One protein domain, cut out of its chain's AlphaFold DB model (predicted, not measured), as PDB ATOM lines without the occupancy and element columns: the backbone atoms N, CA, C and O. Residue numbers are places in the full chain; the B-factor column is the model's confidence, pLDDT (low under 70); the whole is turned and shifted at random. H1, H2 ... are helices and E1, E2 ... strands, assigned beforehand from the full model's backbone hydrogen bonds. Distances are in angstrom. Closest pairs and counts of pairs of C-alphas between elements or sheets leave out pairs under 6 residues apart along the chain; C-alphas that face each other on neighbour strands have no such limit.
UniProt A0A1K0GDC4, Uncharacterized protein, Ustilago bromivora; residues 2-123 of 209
ATOM      1  N   THR A   2      38.035  34.158   1.188       43.34
ATOM      2  CA  THR A   2      37.202  33.299   0.345       43.34
ATOM      3  C   THR A   2      38.148  32.667  -0.662       43.34
ATOM      4  O   THR A   2      38.230  33.135  -1.797       43.34
ATOM      5  N   ASP A   3      38.940  31.690  -0.215       52.75
ATOM      6  CA  ASP A   3      39.671  30.838  -1.153       52.75
ATOM      7  C   ASP A   3      38.597  30.099  -1.943       52.75
ATOM      8  O   ASP A   3      37.815  29.324  -1.395       52.75
ATOM      9  N   THR A   4      38.420  30.527  -3.187       73.00
ATOM     10  CA  THR A   4      37.391  29.982  -4.061       73.00
ATOM     11  C   THR A   4      38.083  28.932  -4.898       73.00
ATOM     12  O   THR A   4      38.827  29.272  -5.817       73.00
ATOM     13  N   ASP A   5      37.872  27.674  -4.540       88.62
ATOM     14  CA  ASP A   5      38.377  26.550  -5.309       88.62
ATOM     15  C   ASP A   5      37.683  26.498  -6.680       88.62
ATOM     16  O   ASP A   5      36.482  26.745  -6.822       88.62
ATOM     17  N   PHE A   6      38.457  26.185  -7.710       89.94
ATOM     18  CA  PHE A   6      38.021  26.052  -9.092       89.94
ATOM     19  C   PHE A   6      37.962  24.564  -9.447       89.94
ATOM     20  O   PHE A   6      38.994  23.897  -9.555       89.94
ATOM     21  N   PHE A   7      36.757  24.044  -9.664       92.19
ATOM     22  CA  PHE A   7      36.535  22.643 -10.012       92.19
ATOM     23  C   PHE A   7      36.579  22.461 -11.533       92.19
ATOM     24  O   PHE A   7      35.789  23.057 -12.267       92.19
ATOM     25  N   LEU A   8      37.518  21.649 -12.018       93.00
ATOM     26  CA  LEU A   8      37.800  21.479 -13.442       93.00
ATOM     27  C   LEU A   8      37.701  20.011 -13.855       93.00
ATOM     28  O   LEU A   8      38.178  19.116 -13.154       93.00
ATOM     29  N   MET A   9      37.154  19.789 -15.046       92.44
ATOM     30  CA  MET A   9      37.176  18.507 -15.744       92.44
ATOM     31  C   MET A   9      37.807  18.693 -17.124       92.44
ATOM     32  O   MET A   9      37.360  19.527 -17.907       92.44
ATOM     33  N   VAL A  10      38.832  17.909 -17.434       91.00
ATOM     34  CA  VAL A  10      39.471  17.834 -18.749       91.00
ATOM     35  C   VAL A  10      38.945  16.600 -19.472       91.00
ATOM     36  O   VAL A  10      38.952  15.507 -18.915       91.00
ATOM     37  N   THR A  11      38.448  16.761 -20.695       88.69
ATOM     38  CA  THR A  11      37.775  15.703 -21.463       88.69
ATOM     39  C   THR A  11      37.990  15.878 -22.969       88.69
ATOM     40  O   THR A  11      38.665  16.812 -23.397       88.69
ATOM     41  N   GLY A  12      37.407  14.992 -23.782       74.94
ATOM     42  CA  GLY A  12      37.540  15.015 -25.244       74.94
ATOM     43  C   GLY A  12      38.917  14.564 -25.725       74.94
ATOM     44  O   GLY A  12      39.392  15.038 -26.748       74.94
ATOM     45  N   LEU A  13      39.573  13.701 -24.950       79.88
ATOM     46  CA  LEU A  13      40.933  13.243 -25.196       79.88
ATOM     47  C   LEU A  13      40.921  11.817 -25.710       79.88
ATOM     48  O   LEU A  13      40.444  10.943 -24.999       79.88
ATOM     49  N   GLU A  14      41.509  11.572 -26.873       77.25
ATOM     50  CA  GLU A  14      41.812  10.221 -27.346       77.25
ATOM     51  C   GLU A  14      43.311   9.962 -27.169       77.25
ATOM     52  O   GLU A  14      44.145  10.585 -27.833       77.25
ATOM     53  N   LEU A  15      43.676   9.082 -26.233       74.69
ATOM     54  CA  LEU A  15      45.080   8.831 -25.892       74.69
ATOM     55  C   LEU A  15      45.546   7.478 -26.430       74.69
ATOM     56  O   LEU A  15      45.661   6.508 -25.687       74.69
ATOM     57  N   HIS A  16      45.887   7.458 -27.718       70.69
ATOM     58  CA  HIS A  16      46.351   6.255 -28.427       70.69
ATOM     59  C   HIS A  16      47.798   5.857 -28.086       70.69
ATOM     60  O   HIS A  16      48.200   4.702 -28.228       70.69
ATOM     61  N   GLU A  17      48.622   6.813 -27.646       78.94
ATOM     62  CA  GLU A  17      50.042   6.580 -27.366       78.94
ATOM     63  C   GLU A  17      50.316   6.334 -25.877       78.94
ATOM     64  O   GLU A  17      49.885   7.089 -25.004       78.94
ATOM     65  N   THR A  18      51.145   5.326 -25.577       81.69
ATOM     66  CA  THR A  18      51.557   4.987 -24.201       81.69
ATOM     67  C   THR A  18      52.230   6.156 -23.479       81.69
ATOM     68  O   THR A  18      52.035   6.329 -22.278       81.69
ATOM     69  N   PHE A  19      53.010   6.970 -24.199       82.50
ATOM     70  CA  PHE A  19      53.641   8.158 -23.627       82.50
ATOM     71  C   PHE A  19      52.597   9.198 -23.209       82.50
ATOM     72  O   PHE A  19      52.627   9.661 -22.071       82.50
ATOM     73  N   SER A  20      51.650   9.516 -24.094       82.06
ATOM     74  CA  SER A  20      50.576  10.477 -23.828       82.06
ATOM     75  C   SER A  20      49.701  10.035 -22.663       82.06
ATOM     76  O   SER A  20      49.383  10.845 -21.798       82.06
ATOM     77  N   ARG A  21      49.400   8.734 -22.579       85.62
ATOM     78  CA  ARG A  21      48.704   8.144 -21.433       85.62
ATOM     79  C   ARG A  21      49.480   8.341 -20.134       85.62
ATOM     80  O   ARG A  21      48.929   8.868 -19.175       85.62
ATOM     81  N   HIS A  22      50.765   7.990 -20.111       85.94
ATOM     82  CA  HIS A  22      51.584   8.139 -18.908       85.94
ATOM     83  C   HIS A  22      51.732   9.603 -18.473       85.94
ATOM     84  O   HIS A  22      51.670   9.918 -17.286       85.94
ATOM     85  N   LEU A  23      51.905  10.511 -19.434       87.81
ATOM     86  CA  LEU A  23      51.976  11.943 -19.167       87.81
ATOM     87  C   LEU A  23      50.657  12.465 -18.582       87.81
ATOM     88  O   LEU A  23      50.669  13.246 -17.632       87.81
ATOM     89  N   PHE A  24      49.526  11.999 -19.115       87.88
ATOM     90  CA  PHE A  24      48.203  12.347 -18.615       87.88
ATOM     91  C   PHE A  24      47.986  11.865 -17.175       87.88
ATOM     92  O   PHE A  24      47.578  12.658 -16.330       87.88
ATOM     93  N   GLU A  25      48.344  10.614 -16.869       89.25
ATOM     94  CA  GLU A  25      48.279  10.042 -15.513       89.25
ATOM     95  C   GLU A  25      49.094  10.860 -14.500       89.25
ATOM     96  O   GLU A  25      48.658  11.078 -13.370       89.25
ATOM     97  N   GLN A  26      50.275  11.345 -14.905       88.81
ATOM     98  CA  GLN A  26      51.124  12.181 -14.051       88.81
ATOM     99  C   GLN A  26      50.532  13.571 -13.806       88.81
ATOM    100  O   GLN A  26      50.681  14.124 -12.717       88.81
ATOM    101  N   TRP A  27      49.906  14.168 -14.819       90.19
ATOM    102  CA  TRP A  27      49.369  15.525 -14.728       90.19
ATOM    103  C   TRP A  27      47.982  15.594 -14.092       90.19
ATOM    104  O   TRP A  27      47.647  16.630 -13.515       90.19
ATOM    105  N   PHE A  28      47.206  14.514 -14.170       89.12
ATOM    106  CA  PHE A  28      45.847  14.419 -13.649       89.12
ATOM    107  C   PHE A  28      45.722  13.191 -12.739       89.12
ATOM    108  O   PHE A  28      45.321  12.127 -13.199       89.12
ATOM    109  N   PRO A  29      46.030  13.304 -11.433       84.69
ATOM    110  CA  PRO A  29      45.963  12.166 -10.512       84.69
ATOM    111  C   PRO A  29      44.559  11.568 -10.373       84.69
ATOM    112  O   PRO A  29      44.415  10.370 -10.152       84.69
ATOM    113  N   LEU A  30      43.525  12.401 -10.508       88.12
ATOM    114  CA  LEU A  30      42.138  11.964 -10.606       88.12
ATOM    115  C   LEU A  30      41.790  11.851 -12.088       88.12
ATOM    116  O   LEU A  30      41.459  12.850 -12.721       88.12
ATOM    117  N   HIS A  31      41.902  10.657 -12.655       88.62
ATOM    118  CA  HIS A  31      41.619  10.419 -14.065       88.62
ATOM    119  C   HIS A  31      40.841   9.125 -14.281       88.62
ATOM    120  O   HIS A  31      40.778   8.253 -13.416       88.62
ATOM    121  N   PHE A  32      40.271   9.009 -15.471       85.50
ATOM    122  CA  PHE A  32      39.595   7.825 -15.961       85.50
ATOM    123  C   PHE A  32      39.968   7.594 -17.424       85.50
ATOM    124  O   PHE A  32      40.041   8.544 -18.207       85.50
ATOM    125  N   PHE A  33      40.158   6.328 -17.788       83.94
ATOM    126  CA  PHE A  33      40.295   5.897 -19.174       83.94
ATOM    127  C   PHE A  33      39.096   5.039 -19.542       83.94
ATOM    128  O   PHE A  33      38.819   4.048 -18.865       83.94
ATOM    129  N   SER A  34      38.401   5.394 -20.620       76.38
ATOM    130  CA  SER A  34      37.325   4.561 -21.127       76.38
ATOM    131  C   SER A  34      37.895   3.234 -21.625       76.38
ATOM    132  O   SER A  34      38.983   3.204 -22.213       76.38
ATOM    133  N   PRO A  35      37.154   2.131 -21.450       69.19
ATOM    134  CA  PRO A  35      37.534   0.874 -22.063       69.19
ATOM    135  C   PRO A  35      37.562   1.007 -23.600       69.19
ATOM    136  O   PRO A  35      36.949   1.920 -24.173       69.19
ATOM    137  N   PRO A  36      38.270   0.101 -24.295       63.59
ATOM    138  CA  PRO A  36      38.224   0.015 -25.752       63.59
ATOM    139  C   PRO A  36      36.774  -0.107 -26.258       63.59
ATOM    140  O   PRO A  36      35.953  -0.740 -25.588       63.59
ATOM    141  N   PRO A  37      36.440   0.444 -27.440       63.06
ATOM    142  CA  PRO A  37      37.365   0.854 -28.502       63.06
ATOM    143  C   PRO A  37      37.702   2.354 -28.560       63.06
ATOM    144  O   PRO A  37      38.477   2.745 -29.422       63.06
ATOM    145  N   GLN A  38      37.104   3.196 -27.716       63.81
ATOM    146  CA  GLN A  38      37.195   4.658 -27.862       63.81
ATOM    147  C   GLN A  38      38.421   5.278 -27.169       63.81
ATOM    148  O   GLN A  38      38.794   6.388 -27.521       63.81
ATOM    149  N   GLU A  39      39.036   4.572 -26.207       69.31
ATOM    150  CA  GLU A  39      40.256   4.991 -25.480       69.31
ATOM    151  C   GLU A  39      40.254   6.472 -25.038       69.31
ATOM    152  O   GLU A  39      41.254   7.190 -25.127       69.31
ATOM    153  N   LEU A  40      39.102   6.934 -24.545       79.94
ATOM    154  CA  LEU A  40      38.906   8.302 -24.094       79.94
ATOM    155  C   LEU A  40      39.530   8.514 -22.718       79.94
ATOM    156  O   LEU A  40      39.375   7.683 -21.827       79.94
ATOM    157  N   ALA A  41      40.168   9.660 -22.510       85.12
ATOM    158  CA  ALA A  41      40.686  10.072 -21.215       85.12
ATOM    159  C   ALA A  41      39.876  11.238 -20.636       85.12
ATOM    160  O   ALA A  41      39.516  12.197 -21.327       85.12
ATOM    161  N   VAL A  42      39.609  11.159 -19.337       89.00
ATOM    162  CA  VAL A  42      38.998  12.235 -18.557       89.00
ATOM    163  C   VAL A  42      39.851  12.480 -17.327       89.00
ATOM    164  O   VAL A  42      40.269  11.538 -16.664       89.00
ATOM    165  N   GLY A  43      40.129  13.743 -17.030       90.19
ATOM    166  CA  GLY A  43      40.928  14.177 -15.889       90.19
ATOM    167  C   GLY A  43      40.146  15.173 -15.050       90.19
ATOM    168  O   GLY A  43      39.389  15.980 -15.576       90.19
ATOM    169  N   PHE A  44      40.343  15.139 -13.746       91.38
ATOM    170  CA  PHE A  44      39.701  16.020 -12.785       91.38
ATOM    171  C   PHE A  44      40.770  16.769 -11.998       91.38
ATOM    172  O   PHE A  44      41.799  16.203 -11.623       91.38
ATOM    173  N   HIS A  45      40.533  18.054 -11.747       93.81
ATOM    174  CA  HIS A  45      41.455  18.884 -10.984       93.81
ATOM    175  C   HIS A  45      40.705  19.922 -10.147       93.81
ATOM    176  O   HIS A  45      39.731  20.515 -10.606       93.81
ATOM    177  N   VAL A  46      41.201  20.170  -8.936       92.19
ATOM    178  CA  VAL A  46      40.773  21.286  -8.084       92.19
ATOM    179  C   VAL A  46      41.907  22.297  -8.071       92.19
ATOM    180  O   VAL A  46      43.019  21.968  -7.670       92.19
ATOM    181  N   ALA A  47      41.670  23.480  -8.623       91.12
ATOM    182  CA  ALA A  47      42.654  24.553  -8.660       91.12
ATOM    183  C   ALA A  47      42.330  25.599  -7.590       91.12
ATOM    184  O   ALA A  47      41.192  26.024  -7.466       91.12
ATOM    185  N   GLU A  48      43.336  26.058  -6.859       88.06
ATOM    186  CA  GLU A  48      43.187  27.027  -5.755       88.06
ATOM    187  C   GLU A  48      43.500  28.462  -6.208       88.06
ATOM    188  O   GLU A  48      43.384  29.431  -5.461       88.06
ATOM    189  N   SER A  49      43.973  28.625  -7.445       87.19
ATOM    190  CA  SER A  49      44.401  29.920  -7.964       87.19
ATOM    191  C   SER A  49      44.204  30.038  -9.462       87.19
ATOM    192  O   SER A  49      44.179  29.051 -10.203       87.19
ATOM    193  N   HIS A  50      44.172  31.283  -9.936       85.81
ATOM    194  CA  HIS A  50      44.050  31.546 -11.359       85.81
ATOM    195  C   HIS A  50      45.226  31.023 -12.187       85.81
ATOM    196  O   HIS A  50      45.040  30.608 -13.333       85.81
ATOM    197  N   SER A  51      46.424  30.999 -11.601       88.00
ATOM    198  CA  SER A  51      47.613  30.428 -12.230       88.00
ATOM    199  C   SER A  51      47.496  28.915 -12.410       88.00
ATOM    200  O   SER A  51      47.845  28.419 -13.477       88.00
ATOM    201  N   GLN A  52      46.949  28.197 -11.423       90.44
ATOM    202  CA  GLN A  52      46.718  26.754 -11.541       90.44
ATOM    203  C   GLN A  52      45.661  26.438 -12.607       90.44
ATOM    204  O   GLN A  52      45.856  25.527 -13.403       90.44
ATOM    205  N   VAL A  53      44.579  27.221 -12.704       89.88
ATOM    206  CA  VAL A  53      43.595  27.045 -13.791       89.88
ATOM    207  C   VAL A  53      44.256  27.224 -15.163       89.88
ATOM    208  O   VAL A  53      44.031  26.419 -16.064       89.88
ATOM    209  N   LEU A  54      45.119  28.236 -15.325       90.56
ATOM    210  CA  LEU A  54      45.864  28.442 -16.569       90.56
ATOM    211  C   LEU A  54      46.808  27.271 -16.880       90.56
ATOM    212  O   LEU A  54      46.894  26.850 -18.031       90.56
ATOM    213  N   GLU A  55      47.493  26.732 -15.871       92.56
ATOM    214  CA  GLU A  55      48.341  25.546 -16.022       92.56
ATOM    215  C   GLU A  55      47.537  24.348 -16.541       92.56
ATOM    216  O   GLU A  55      47.963  23.684 -17.486       92.56
ATOM    217  N   ILE A  56      46.349  24.103 -15.983       93.00
ATOM    218  CA  ILE A  56      45.461  23.022 -16.425       93.00
ATOM    219  C   ILE A  56      44.966  23.245 -17.854       93.00
ATOM    220  O   ILE A  56      44.981  22.306 -18.647       93.00
ATOM    221  N   LEU A  57      44.606  24.478 -18.218       89.81
ATOM    222  CA  LEU A  57      44.206  24.812 -19.588       89.81
ATOM    223  C   LEU A  57      45.332  24.546 -20.598       89.81
ATOM    224  O   LEU A  57      45.078  24.002 -21.671       89.81
ATOM    225  N   LEU A  58      46.576  24.891 -20.255       89.25
ATOM    226  CA  LEU A  58      47.743  24.623 -21.102       89.25
ATOM    227  C   LEU A  58      48.018  23.120 -21.228       89.25
ATOM    228  O   LEU A  58      48.251  22.631 -22.332       89.25
ATOM    229  N   LYS A  59      47.945  22.375 -20.116       91.50
ATOM    230  CA  LYS A  59      48.069  20.908 -20.113       91.50
ATOM    231  C   LYS A  59      46.995  20.255 -20.981       91.50
ATOM    232  O   LYS A  59      47.316  19.386 -21.783       91.50
ATOM    233  N   ALA A  60      45.741  20.692 -20.863       88.25
ATOM    234  CA  ALA A  60      44.640  20.197 -21.684       88.25
ATOM    235  C   ALA A  60      44.872  20.476 -23.177       88.25
ATOM    236  O   ALA A  60      44.669  19.584 -23.997       88.25
ATOM    237  N   GLN A  61      45.367  21.668 -23.530       84.94
ATOM    238  CA  GLN A  61      45.648  22.033 -24.921       84.94
ATOM    239  C   GLN A  61      46.724  21.147 -25.568       84.94
ATOM    240  O   GLN A  61      46.608  20.840 -26.751       84.94
ATOM    241  N   ILE A  62      47.740  20.706 -24.815       86.31
ATOM    242  CA  ILE A  62      48.777  19.781 -25.318       86.31
ATOM    243  C   ILE A  62      48.157  18.476 -25.828       86.31
ATOM    244  O   ILE A  62      48.638  17.907 -26.804       86.31
ATOM    245  N   PHE A  63      47.074  18.026 -25.198       83.50
ATOM    246  CA  PHE A  63      46.351  16.825 -25.601       83.50
ATOM    247  C   PHE A  63      45.141  17.115 -26.507       83.50
ATOM    248  O   PHE A  63      44.339  16.219 -26.745       83.50
ATOM    249  N   SER A  64      44.978  18.352 -26.992       83.06
ATOM    250  CA  SER A  64      43.786  18.799 -27.736       83.06
ATOM    251  C   SER A  64      42.468  18.608 -26.968       83.06
ATOM    252  O   SER A  64      41.407  18.443 -27.564       83.06
ATOM    253  N   GLY A  65      42.530  18.644 -25.635       83.12
ATOM    254  CA  GLY A  65      41.387  18.441 -24.752       83.12
ATOM    255  C   GLY A  65      40.579  19.692 -24.472       83.12
ATOM    256  O   GLY A  65      41.058  20.825 -24.536       83.12
ATOM    257  N   LEU A  66      39.339  19.461 -24.062       86.31
ATOM    258  CA  LEU A  66      38.426  20.479 -23.571       86.31
ATOM    259  C   LEU A  66      38.515  20.551 -22.052       86.31
ATOM    260  O   LEU A  66      38.426  19.533 -21.372       86.31
ATOM    261  N   THR A  67      38.636  21.763 -21.514       90.12
ATOM    262  CA  THR A  67      38.502  22.002 -20.073       90.12
ATOM    263  C   THR A  67      37.123  22.566 -19.780       90.12
ATOM    264  O   THR A  67      36.694  23.549 -20.387       90.12
ATOM    265  N   ILE A  68      36.434  21.948 -18.837       90.25
ATOM    266  CA  ILE A  68      35.082  22.278 -18.420       90.25
ATOM    267  C   ILE A  68      35.130  22.753 -16.972       90.25
ATOM    268  O   ILE A  68      35.663  22.067 -16.100       90.25
ATOM    269  N   PHE A  69      34.557  23.930 -16.728       89.69
ATOM    270  CA  PHE A  69      34.326  24.443 -15.386       89.69
ATOM    271  C   PHE A  69      33.092  23.778 -14.792       89.69
ATOM    272  O   PHE A  69      32.010  23.836 -15.393       89.69
ATOM    273  N   LEU A  70      33.265  23.168 -13.627       88.50
ATOM    274  CA  LEU A  70      32.181  22.602 -12.841       88.50
ATOM    275  C   LEU A  70      31.690  23.639 -11.835       88.50
ATOM    276  O   LEU A  70      32.455  24.476 -11.354       88.50
ATOM    277  N   SER A  71      30.390  23.613 -11.575       84.44
ATOM    278  CA  SER A  71      29.699  24.670 -10.835       84.44
ATOM    279  C   SER A  71      30.110  24.707  -9.364       84.44
ATOM    280  O   SER A  71      30.240  25.789  -8.793       84.44
ATOM    281  N   ASP A  72      30.318  23.533  -8.766       84.69
ATOM    282  CA  ASP A  72      30.598  23.343  -7.346       84.69
ATOM    283  C   ASP A  72      31.269  21.979  -7.067       84.69
ATOM    284  O   ASP A  72      31.453  21.145  -7.961       84.69
ATOM    285  N   GLU A  73      31.652  21.773  -5.801       87.12
ATOM    286  CA  GLU A  73      32.251  20.532  -5.292       87.12
ATOM    287  C   GLU A  73      31.312  19.325  -5.465       87.12
ATOM    288  O   GLU A  73      31.765  18.230  -5.802       87.12
ATOM    289  N   ASP A  74      29.999  19.514  -5.295       86.12
ATOM    290  CA  ASP A  74      29.010  18.435  -5.399       86.12
ATOM    291  C   ASP A  74      28.918  17.902  -6.838       86.12
ATOM    292  O   ASP A  74      28.853  16.691  -7.067       86.12
ATOM    293  N   GLU A  75      28.947  18.788  -7.836       85.25
ATOM    294  CA  GLU A  75      29.018  18.427  -9.250       85.25
ATOM    295  C   GLU A  75      30.331  17.716  -9.590       85.25
ATOM    296  O   GLU A  75      30.303  16.719 -10.321       85.25
ATOM    297  N   PHE A  76      31.453  18.176  -9.030       86.88
ATOM    298  CA  PHE A  76      32.754  17.522  -9.174       86.88
ATOM    299  C   PHE A  76      32.727  16.088  -8.644       86.88
ATOM    300  O   PHE A  76      33.052  15.157  -9.383       86.88
ATOM    301  N   ILE A  77      32.279  15.888  -7.401       86.38
ATOM    302  CA  ILE A  77      32.208  14.564  -6.767       86.38
ATOM    303  C   ILE A  77      31.240  13.656  -7.527       86.38
ATOM    304  O   ILE A  77      31.565  12.501  -7.806       86.38
ATOM    305  N   ARG A  78      30.068  14.171  -7.916       84.25
ATOM    306  CA  ARG A  78      29.067  13.410  -8.676       84.25
ATOM    307  C   ARG A  78      29.622  12.914 -10.010       84.25
ATOM    308  O   ARG A  78      29.371  11.769 -10.382       84.25
ATOM    309  N   LEU A  79      30.336  13.764 -10.749       83.56
ATOM    310  CA  LEU A  79      30.935  13.371 -12.026       83.56
ATOM    311  C   LEU A  79      32.098  12.401 -11.819       83.56
ATOM    312  O   LEU A  79      32.141  11.383 -12.506       83.56
ATOM    313  N   LEU A  80      32.973  12.656 -10.846       84.25
ATOM    314  CA  LEU A  80      34.068  11.751 -10.500       84.25
ATOM    315  C   LEU A  80      33.545  10.345 -10.151       84.25
ATOM    316  O   LEU A  80      34.036   9.356 -10.692       84.25
ATOM    317  N   GLY A  81      32.500  10.260  -9.320       79.69
ATOM    318  CA  GLY A  81      31.833   9.003  -8.971       79.69
ATOM    319  C   GLY A  81      31.232   8.301 -10.188       79.69
ATOM    320  O   GLY A  81      31.466   7.114 -10.387       79.69
ATOM    321  N   ARG A  82      30.553   9.043 -11.076       80.44
ATOM    322  CA  ARG A  82      29.987   8.481 -12.315       80.44
ATOM    323  C   ARG A  82      31.052   7.822 -13.194       80.44
ATOM    324  O   ARG A  82      30.798   6.747 -13.721       80.44
ATOM    325  N   PHE A  83      32.217   8.446 -13.365       75.75
ATOM    326  CA  PHE A  83      33.308   7.844 -14.142       75.75
ATOM    327  C   PHE A  83      33.978   6.681 -13.407       75.75
ATOM    328  O   PHE A  83      34.383   5.725 -14.055       75.75
ATOM    329  N   SER A  84      34.036   6.712 -12.074       69.88
ATOM    330  CA  SER A  84      34.527   5.578 -11.282       69.88
ATOM    331  C   SER A  84      33.604   4.354 -11.356       69.88
ATOM    332  O   SER A  84      34.090   3.228 -11.339       69.88
ATOM    333  N   GLU A  85      32.287   4.555 -11.410       66.00
ATOM    334  CA  GLU A  85      31.291   3.476 -11.484       66.00
ATOM    335  C   GLU A  85      31.095   2.952 -12.912       66.00
ATOM    336  O   GLU A  85      30.775   1.781 -13.111       66.00
ATOM    337  N   ALA A  86      31.297   3.800 -13.924       59.28
ATOM    338  CA  ALA A  86      31.027   3.475 -15.321       59.28
ATOM    339  C   ALA A  86      32.099   2.607 -16.005       59.28
ATOM    340  O   ALA A  86      32.182   2.592 -17.232       59.28
ATOM    341  N   GLY A  87      32.858   1.819 -15.241       50.91
ATOM    342  CA  GLY A  87      33.792   0.817 -15.762       50.91
ATOM    343  C   GLY A  87      33.166  -0.243 -16.689       50.91
ATOM    344  O   GLY A  87      33.899  -1.083 -17.196       50.91
ATOM    345  N   ASP A  88      31.846  -0.207 -16.930       45.69
ATOM    346  CA  ASP A  88      31.129  -1.187 -17.756       45.69
ATOM    347  C   ASP A  88      29.921  -0.623 -18.552       45.69
ATOM    348  O   ASP A  88      29.174  -1.385 -19.165       45.69
ATOM    349  N   ALA A  89      29.673   0.696 -18.566       39.75
ATOM    350  CA  ALA A  89      28.472   1.250 -19.211       39.75
ATOM    351  C   ALA A  89      28.739   2.555 -19.969       39.75
ATOM    352  O   ALA A  89      29.249   3.515 -19.398       39.75
ATOM    353  N   GLU A  90      28.344   2.570 -21.249       46.78
ATOM    354  CA  GLU A  90      28.351   3.689 -22.205       46.78
ATOM    355  C   GLU A  90      28.212   5.076 -21.545       46.78
ATOM    356  O   GLU A  90      27.113   5.595 -21.339       46.78
ATOM    357  N   VAL A  91      29.341   5.738 -21.276       46.69
ATOM    358  CA  VAL A  91      29.382   7.188 -21.012       46.69
ATOM    359  C   VAL A  91      29.720   7.916 -22.309       46.69
ATOM    360  O   VAL A  91      30.597   8.770 -22.371       46.69
ATOM    361  N   THR A  92      29.016   7.573 -23.380       44.91
ATOM    362  CA  THR A  92      29.099   8.287 -24.654       44.91
ATOM    363  C   THR A  92      27.779   8.967 -24.937       44.91
ATOM    364  O   THR A  92      26.784   8.314 -25.230       44.91
ATOM    365  N   GLY A  93      27.768  10.296 -24.836       40.75
ATOM    366  CA  GLY A  93      26.678  11.124 -25.362       40.75
ATOM    367  C   GLY A  93      26.007  12.069 -24.366       40.75
ATOM    368  O   GLY A  93      25.191  12.893 -24.763       40.75
ATOM    369  N   SER A  94      26.355  12.020 -23.079       43.25
ATOM    370  CA  SER A  94      25.873  13.012 -22.114       43.25
ATOM    371  C   SER A  94      26.644  14.319 -22.297       43.25
ATOM    372  O   SER A  94      27.709  14.477 -21.709       43.25
ATOM    373  N   VAL A  95      26.099  15.252 -23.082       47.75
ATOM    374  CA  VAL A  95      26.537  16.658 -23.147       47.75
ATOM    375  C   VAL A  95      26.660  17.190 -21.715       47.75
ATOM    376  O   VAL A  95      25.659  17.397 -21.027       47.75
ATOM    377  N   TYR A  96      27.891  17.326 -21.221       58.06
ATOM    378  CA  TYR A  96      28.141  17.783 -19.859       58.06
ATOM    379  C   TYR A  96      27.658  19.227 -19.727       58.06
ATOM    380  O   TYR A  96      28.029  20.089 -20.520       58.06
ATOM    381  N   ARG A  97      26.831  19.499 -18.713       55.47
ATOM    382  CA  ARG A  97      26.275  20.830 -18.405       55.47
ATOM    383  C   ARG A  97      27.302  21.785 -17.773       55.47
ATOM    384  O   ARG A  97      26.947  22.599 -16.931       55.47
ATOM    385  N   GLY A  98      28.567  21.699 -18.163       63.31
ATOM    386  CA  GLY A  98      29.600  22.613 -17.683       63.31
ATOM    387  C   GLY A  98      29.964  23.657 -18.733       63.31
ATOM    388  O   GLY A  98      29.749  23.470 -19.932       63.31
ATOM    389  N   ARG A  99      30.528  24.783 -18.287       78.62
ATOM    390  CA  ARG A  99      31.009  25.825 -19.202       78.62
ATOM    391  C   ARG A  99      32.397  25.441 -19.699       78.62
ATOM    392  O   ARG A  99      33.317  25.319 -18.894       78.62
ATOM    393  N   VAL A 100      32.564  25.299 -21.013       84.88
ATOM    394  CA  VAL A 100      33.896  25.152 -21.616       84.88
ATOM    395  C   VAL A 100      34.696  26.428 -21.359       84.88
ATOM    396  O   VAL A 100      34.211  27.534 -21.607       84.88
ATOM    397  N   VAL A 101      35.910  26.275 -20.840       85.25
ATOM    398  CA  VAL A 101      36.829  27.383 -20.571       85.25
ATOM    399  C   VAL A 101      37.970  27.315 -21.565       85.25
ATOM    400  O   VAL A 101      38.641  26.294 -21.699       85.25
ATOM    401  N   THR A 102      38.205  28.428 -22.249       85.25
ATOM    402  CA  THR A 102      39.353  28.603 -23.139       85.25
ATOM    403  C   THR A 102      40.424  29.447 -22.459       85.25
ATOM    404  O   THR A 102      40.125  30.260 -21.579       85.25
ATOM    405  N   ILE A 103      41.674  29.315 -22.909       84.69
ATOM    406  CA  ILE A 103      42.788  30.155 -22.440       84.69
ATOM    407  C   ILE A 103      42.472  31.641 -22.621       84.69
ATOM    408  O   ILE A 103      42.761  32.438 -21.734       84.69
ATOM    409  N   GLU A 104      41.859  32.023 -23.742       83.69
ATOM    410  CA  GLU A 104      41.470  33.410 -24.003       83.69
ATOM    411  C   GLU A 104      40.444  33.909 -22.978       83.69
ATOM    412  O   GLU A 104      40.705  34.894 -22.286       83.69
ATOM    413  N   SER A 105      39.358  33.154 -22.774       84.81
ATOM    414  CA  SER A 105      38.331  33.500 -21.782       84.81
ATOM    415  C   SER A 105      38.888  33.582 -20.355       84.81
ATOM    416  O   SER A 105      38.441  34.399 -19.547       84.81
ATOM    417  N   TRP A 106      39.897  32.763 -20.041       89.06
ATOM    418  CA  TRP A 106      40.549  32.774 -18.739       89.06
ATOM    419  C   TRP A 106      41.481  33.970 -18.562       89.06
ATOM    420  O   TRP A 106      41.483  34.606 -17.508       89.06
ATOM    421  N   LYS A 107      42.237  34.330 -19.603       84.12
ATOM    422  CA  LYS A 107      43.100  35.518 -19.592       84.12
ATOM    423  C   LYS A 107      42.292  36.789 -19.368       84.12
ATOM    424  O   LYS A 107      42.747  37.652 -18.621       84.12
ATOM    425  N   ASP A 108      41.112  36.903 -19.966       83.56
ATOM    426  CA  ASP A 108      40.258  38.074 -19.762       83.56
ATOM    427  C   ASP A 108      39.679  38.126 -18.345       83.56
ATOM    428  O   ASP A 108      39.688  39.189 -17.725       83.56
ATOM    429  N   ARG A 109      39.310  36.975 -17.764       82.12
ATOM    430  CA  ARG A 109      38.965  36.881 -16.333       82.12
ATOM    431  C   ARG A 109      40.106  37.323 -15.422       82.12
ATOM    432  O   ARG A 109      39.867  38.070 -14.480       82.12
ATOM    433  N   MET A 110      41.337  36.894 -15.701       82.56
ATOM    434  CA  MET A 110      42.503  37.288 -14.905       82.56
ATOM    435  C   MET A 110      42.771  38.793 -14.983       82.56
ATOM    436  O   MET A 110      43.031  39.407 -13.953       82.56
ATOM    437  N   LYS A 111      42.680  39.397 -16.176       81.38
ATOM    438  CA  LYS A 111      42.810  40.856 -16.334       81.38
ATOM    439  C   LYS A 111      41.744  41.590 -15.527       81.38
ATOM    440  O   LYS A 111      42.078  42.501 -14.783       81.38
ATOM    441  N   PHE A 112      40.491  41.149 -15.625       79.69
ATOM    442  CA  PHE A 112      39.387  41.750 -14.883       79.69
ATOM    443  C   PHE A 112      39.589  41.650 -13.365       79.69
ATOM    444  O   PHE A 112      39.393  42.630 -12.654       79.69
ATOM    445  N   ALA A 113      40.033  40.494 -12.862       78.12
ATOM    446  CA  ALA A 113      40.341  40.323 -11.443       78.12
ATOM    447  C   ALA A 113      41.457  41.279 -10.980       78.12
ATOM    448  O   ALA A 113      41.322  41.924  -9.944       78.12
ATOM    449  N   MET A 114      42.516  41.436 -11.782       77.38
ATOM    450  CA  MET A 114      43.605  42.379 -11.496       77.38
ATOM    451  C   MET A 114      43.141  43.842 -11.522       77.38
ATOM    452  O   MET A 114      43.581  44.643 -10.699       77.38
ATOM    453  N   GLU A 115      42.260  44.205 -12.453       80.00
ATOM    454  CA  GLU A 115      41.680  45.551 -12.544       80.00
ATOM    455  C   GLU A 115      40.756  45.857 -11.357       80.00
ATOM    456  O   GLU A 115      40.786  46.969 -10.833       80.00
ATOM    457  N   LEU A 116      39.985  44.868 -10.891       72.94
ATOM    458  CA  LEU A 116      39.116  44.990  -9.722       72.94
ATOM    459  C   LEU A 116      39.919  45.151  -8.424       72.94
ATOM    460  O   LEU A 116      39.568  45.979  -7.591       72.94
ATOM    461  N   GLU A 117      41.010  44.399  -8.262       69.25
ATOM    462  CA  GLU A 117      41.924  44.549  -7.120       69.25
ATOM    463  C   GLU A 117      42.654  45.900  -7.124       69.25
ATOM    464  O   GLU A 117      42.976  46.437  -6.065       69.25
ATOM    465  N   ALA A 118      42.908  46.463  -8.307       68.88
ATOM    466  CA  ALA A 118      43.545  47.767  -8.462       68.88
ATOM    467  C   ALA A 118      42.582  48.953  -8.255       68.88
ATOM    468  O   ALA A 118      43.041  50.085  -8.079       68.88
ATOM    469  N   ALA A 119      41.265  48.725  -8.277       65.81
ATOM    470  CA  ALA A 119      40.264  49.761  -8.059       65.81
ATOM    471  C   ALA A 119      39.975  49.932  -6.554       65.81
ATOM    472  O   ALA A 119      39.304  49.112  -5.936       65.81
ATOM    473  N   GLU A 120      40.439  51.039  -5.961       54.81
ATOM    474  CA  GLU A 120      40.213  51.387  -4.542       54.81
ATOM    475  C   GLU A 120      38.732  51.657  -4.168       54.81
ATOM    476  O   GLU A 120      38.436  51.868  -2.992       54.81
ATOM    477  N   ASP A 121      37.796  51.632  -5.125       50.94
ATOM    478  CA  ASP A 121      36.359  51.813  -4.880       50.94
ATOM    479  C   ASP A 121      35.527  50.919  -5.829       50.94
ATOM    480  O   ASP A 121      35.364  51.247  -7.011       50.94
ATOM    481  N   PRO A 122      35.026  49.753  -5.372       48.88
ATOM    482  CA  PRO A 122      34.327  48.811  -6.232       48.88
ATOM    483  C   PRO A 122      32.861  49.232  -6.355       48.88
ATOM    484  O   PRO A 122      31.974  48.656  -5.727       48.88
ATOM    485  N   VAL A 123      32.580  50.240  -7.177       52.19
ATOM    486  CA  VAL A 123      31.209  50.516  -7.620       52.19
ATOM    487  C   VAL A 123      31.092  50.154  -9.088       52.19
ATOM    488  O   VAL A 123      31.242  51.005  -9.959       52.19
TER     489      VAL A 123
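Overview. This is residues 2 to 123 of the 209 residues of an uncharacterized protein of Ustilago bromivora (UniProt A0A1K0GDC4). A twisted five-stranded sheet lies between helices, with H1 and H2 over one face and H3 over the other, making three layers. H4 leads away past one end of this body, and residues 114 to 123 stick out, adding to the length. The 122 printed residues run E1, H1, E2, E3, H2, E4, H3, E5, H4; the antiparallel sheet has the order E2, E3, E1, E4, E5. The class is mixed, helices and strands; the whole is only just compact, close to loose, with a radius of gyration of the C-alphas of 15.9 A and spans of 56 by 29 by 22 A.

Arrangement. E1, residues 6 to 14, has E3, residues 40 to 47, and E4, residues 66 to 69, as antiparallel neighbours; N 8 and O 45 are 2.9 A apart, N 9 and O 68 also 2.9 A. H1, residues 18 to 27, runs along the strands over E3, at a height of 9.9 A over the sheet. E2, residues 30 to 33, forms a hairpin with E3, with N 32 and O 42 at 2.8 A. E1, H1 and E2 make a split strand-helix-strand unit, two strands running the same way with E3 between them, and its crossover is right-handed. H2, residues 50 to 62, is on the same face as H1, over E1 and E4 at a height of 9.0 A. E3, H2 and E4 make a second right-handed split unit, with E1 between the strands. H3, residues 73 to 85, is on the opposite face, over E3 and E1; its closest C-alphas to E1 are those of Phe 76 and Phe 7, 6.4 A apart. E5, residues 99 to 101, is an edge strand beside E4, with N 69 and O 99 at 2.9 A. H4, residues 103 to 118, is not on the sheet; with residues 103 to 110 alone it touches H2, the closest C-alphas being those of Ile 103 and Leu 57, 6.2 A, opposite ways at a shallow tilt of 11 degrees. In H1, H2, H3 and H4 every O i to N i+4 pair is within hydrogen-bond range.

Along the chain. E1 begins at C-alpha 6 (38.021, 26.052, -9.092) and is 24.5 A long. E3 measures 22.7 A, H2 18.9 A, H3 18.2 A. H4 measures 22.5 A and ends at C-alpha 118 (43.545, 47.767, -8.462).

Size, cuts and confidence. The C-alphas farthest apart, of Pro 37 and Asp 121, are 56.2 A apart. The printed part has no cut; the link from H3 to E5 is long, 13 residues. The model's pLDDT is under 70 at residues 2 to 3, 35 to 39, 84 to 98 and 117 to 123.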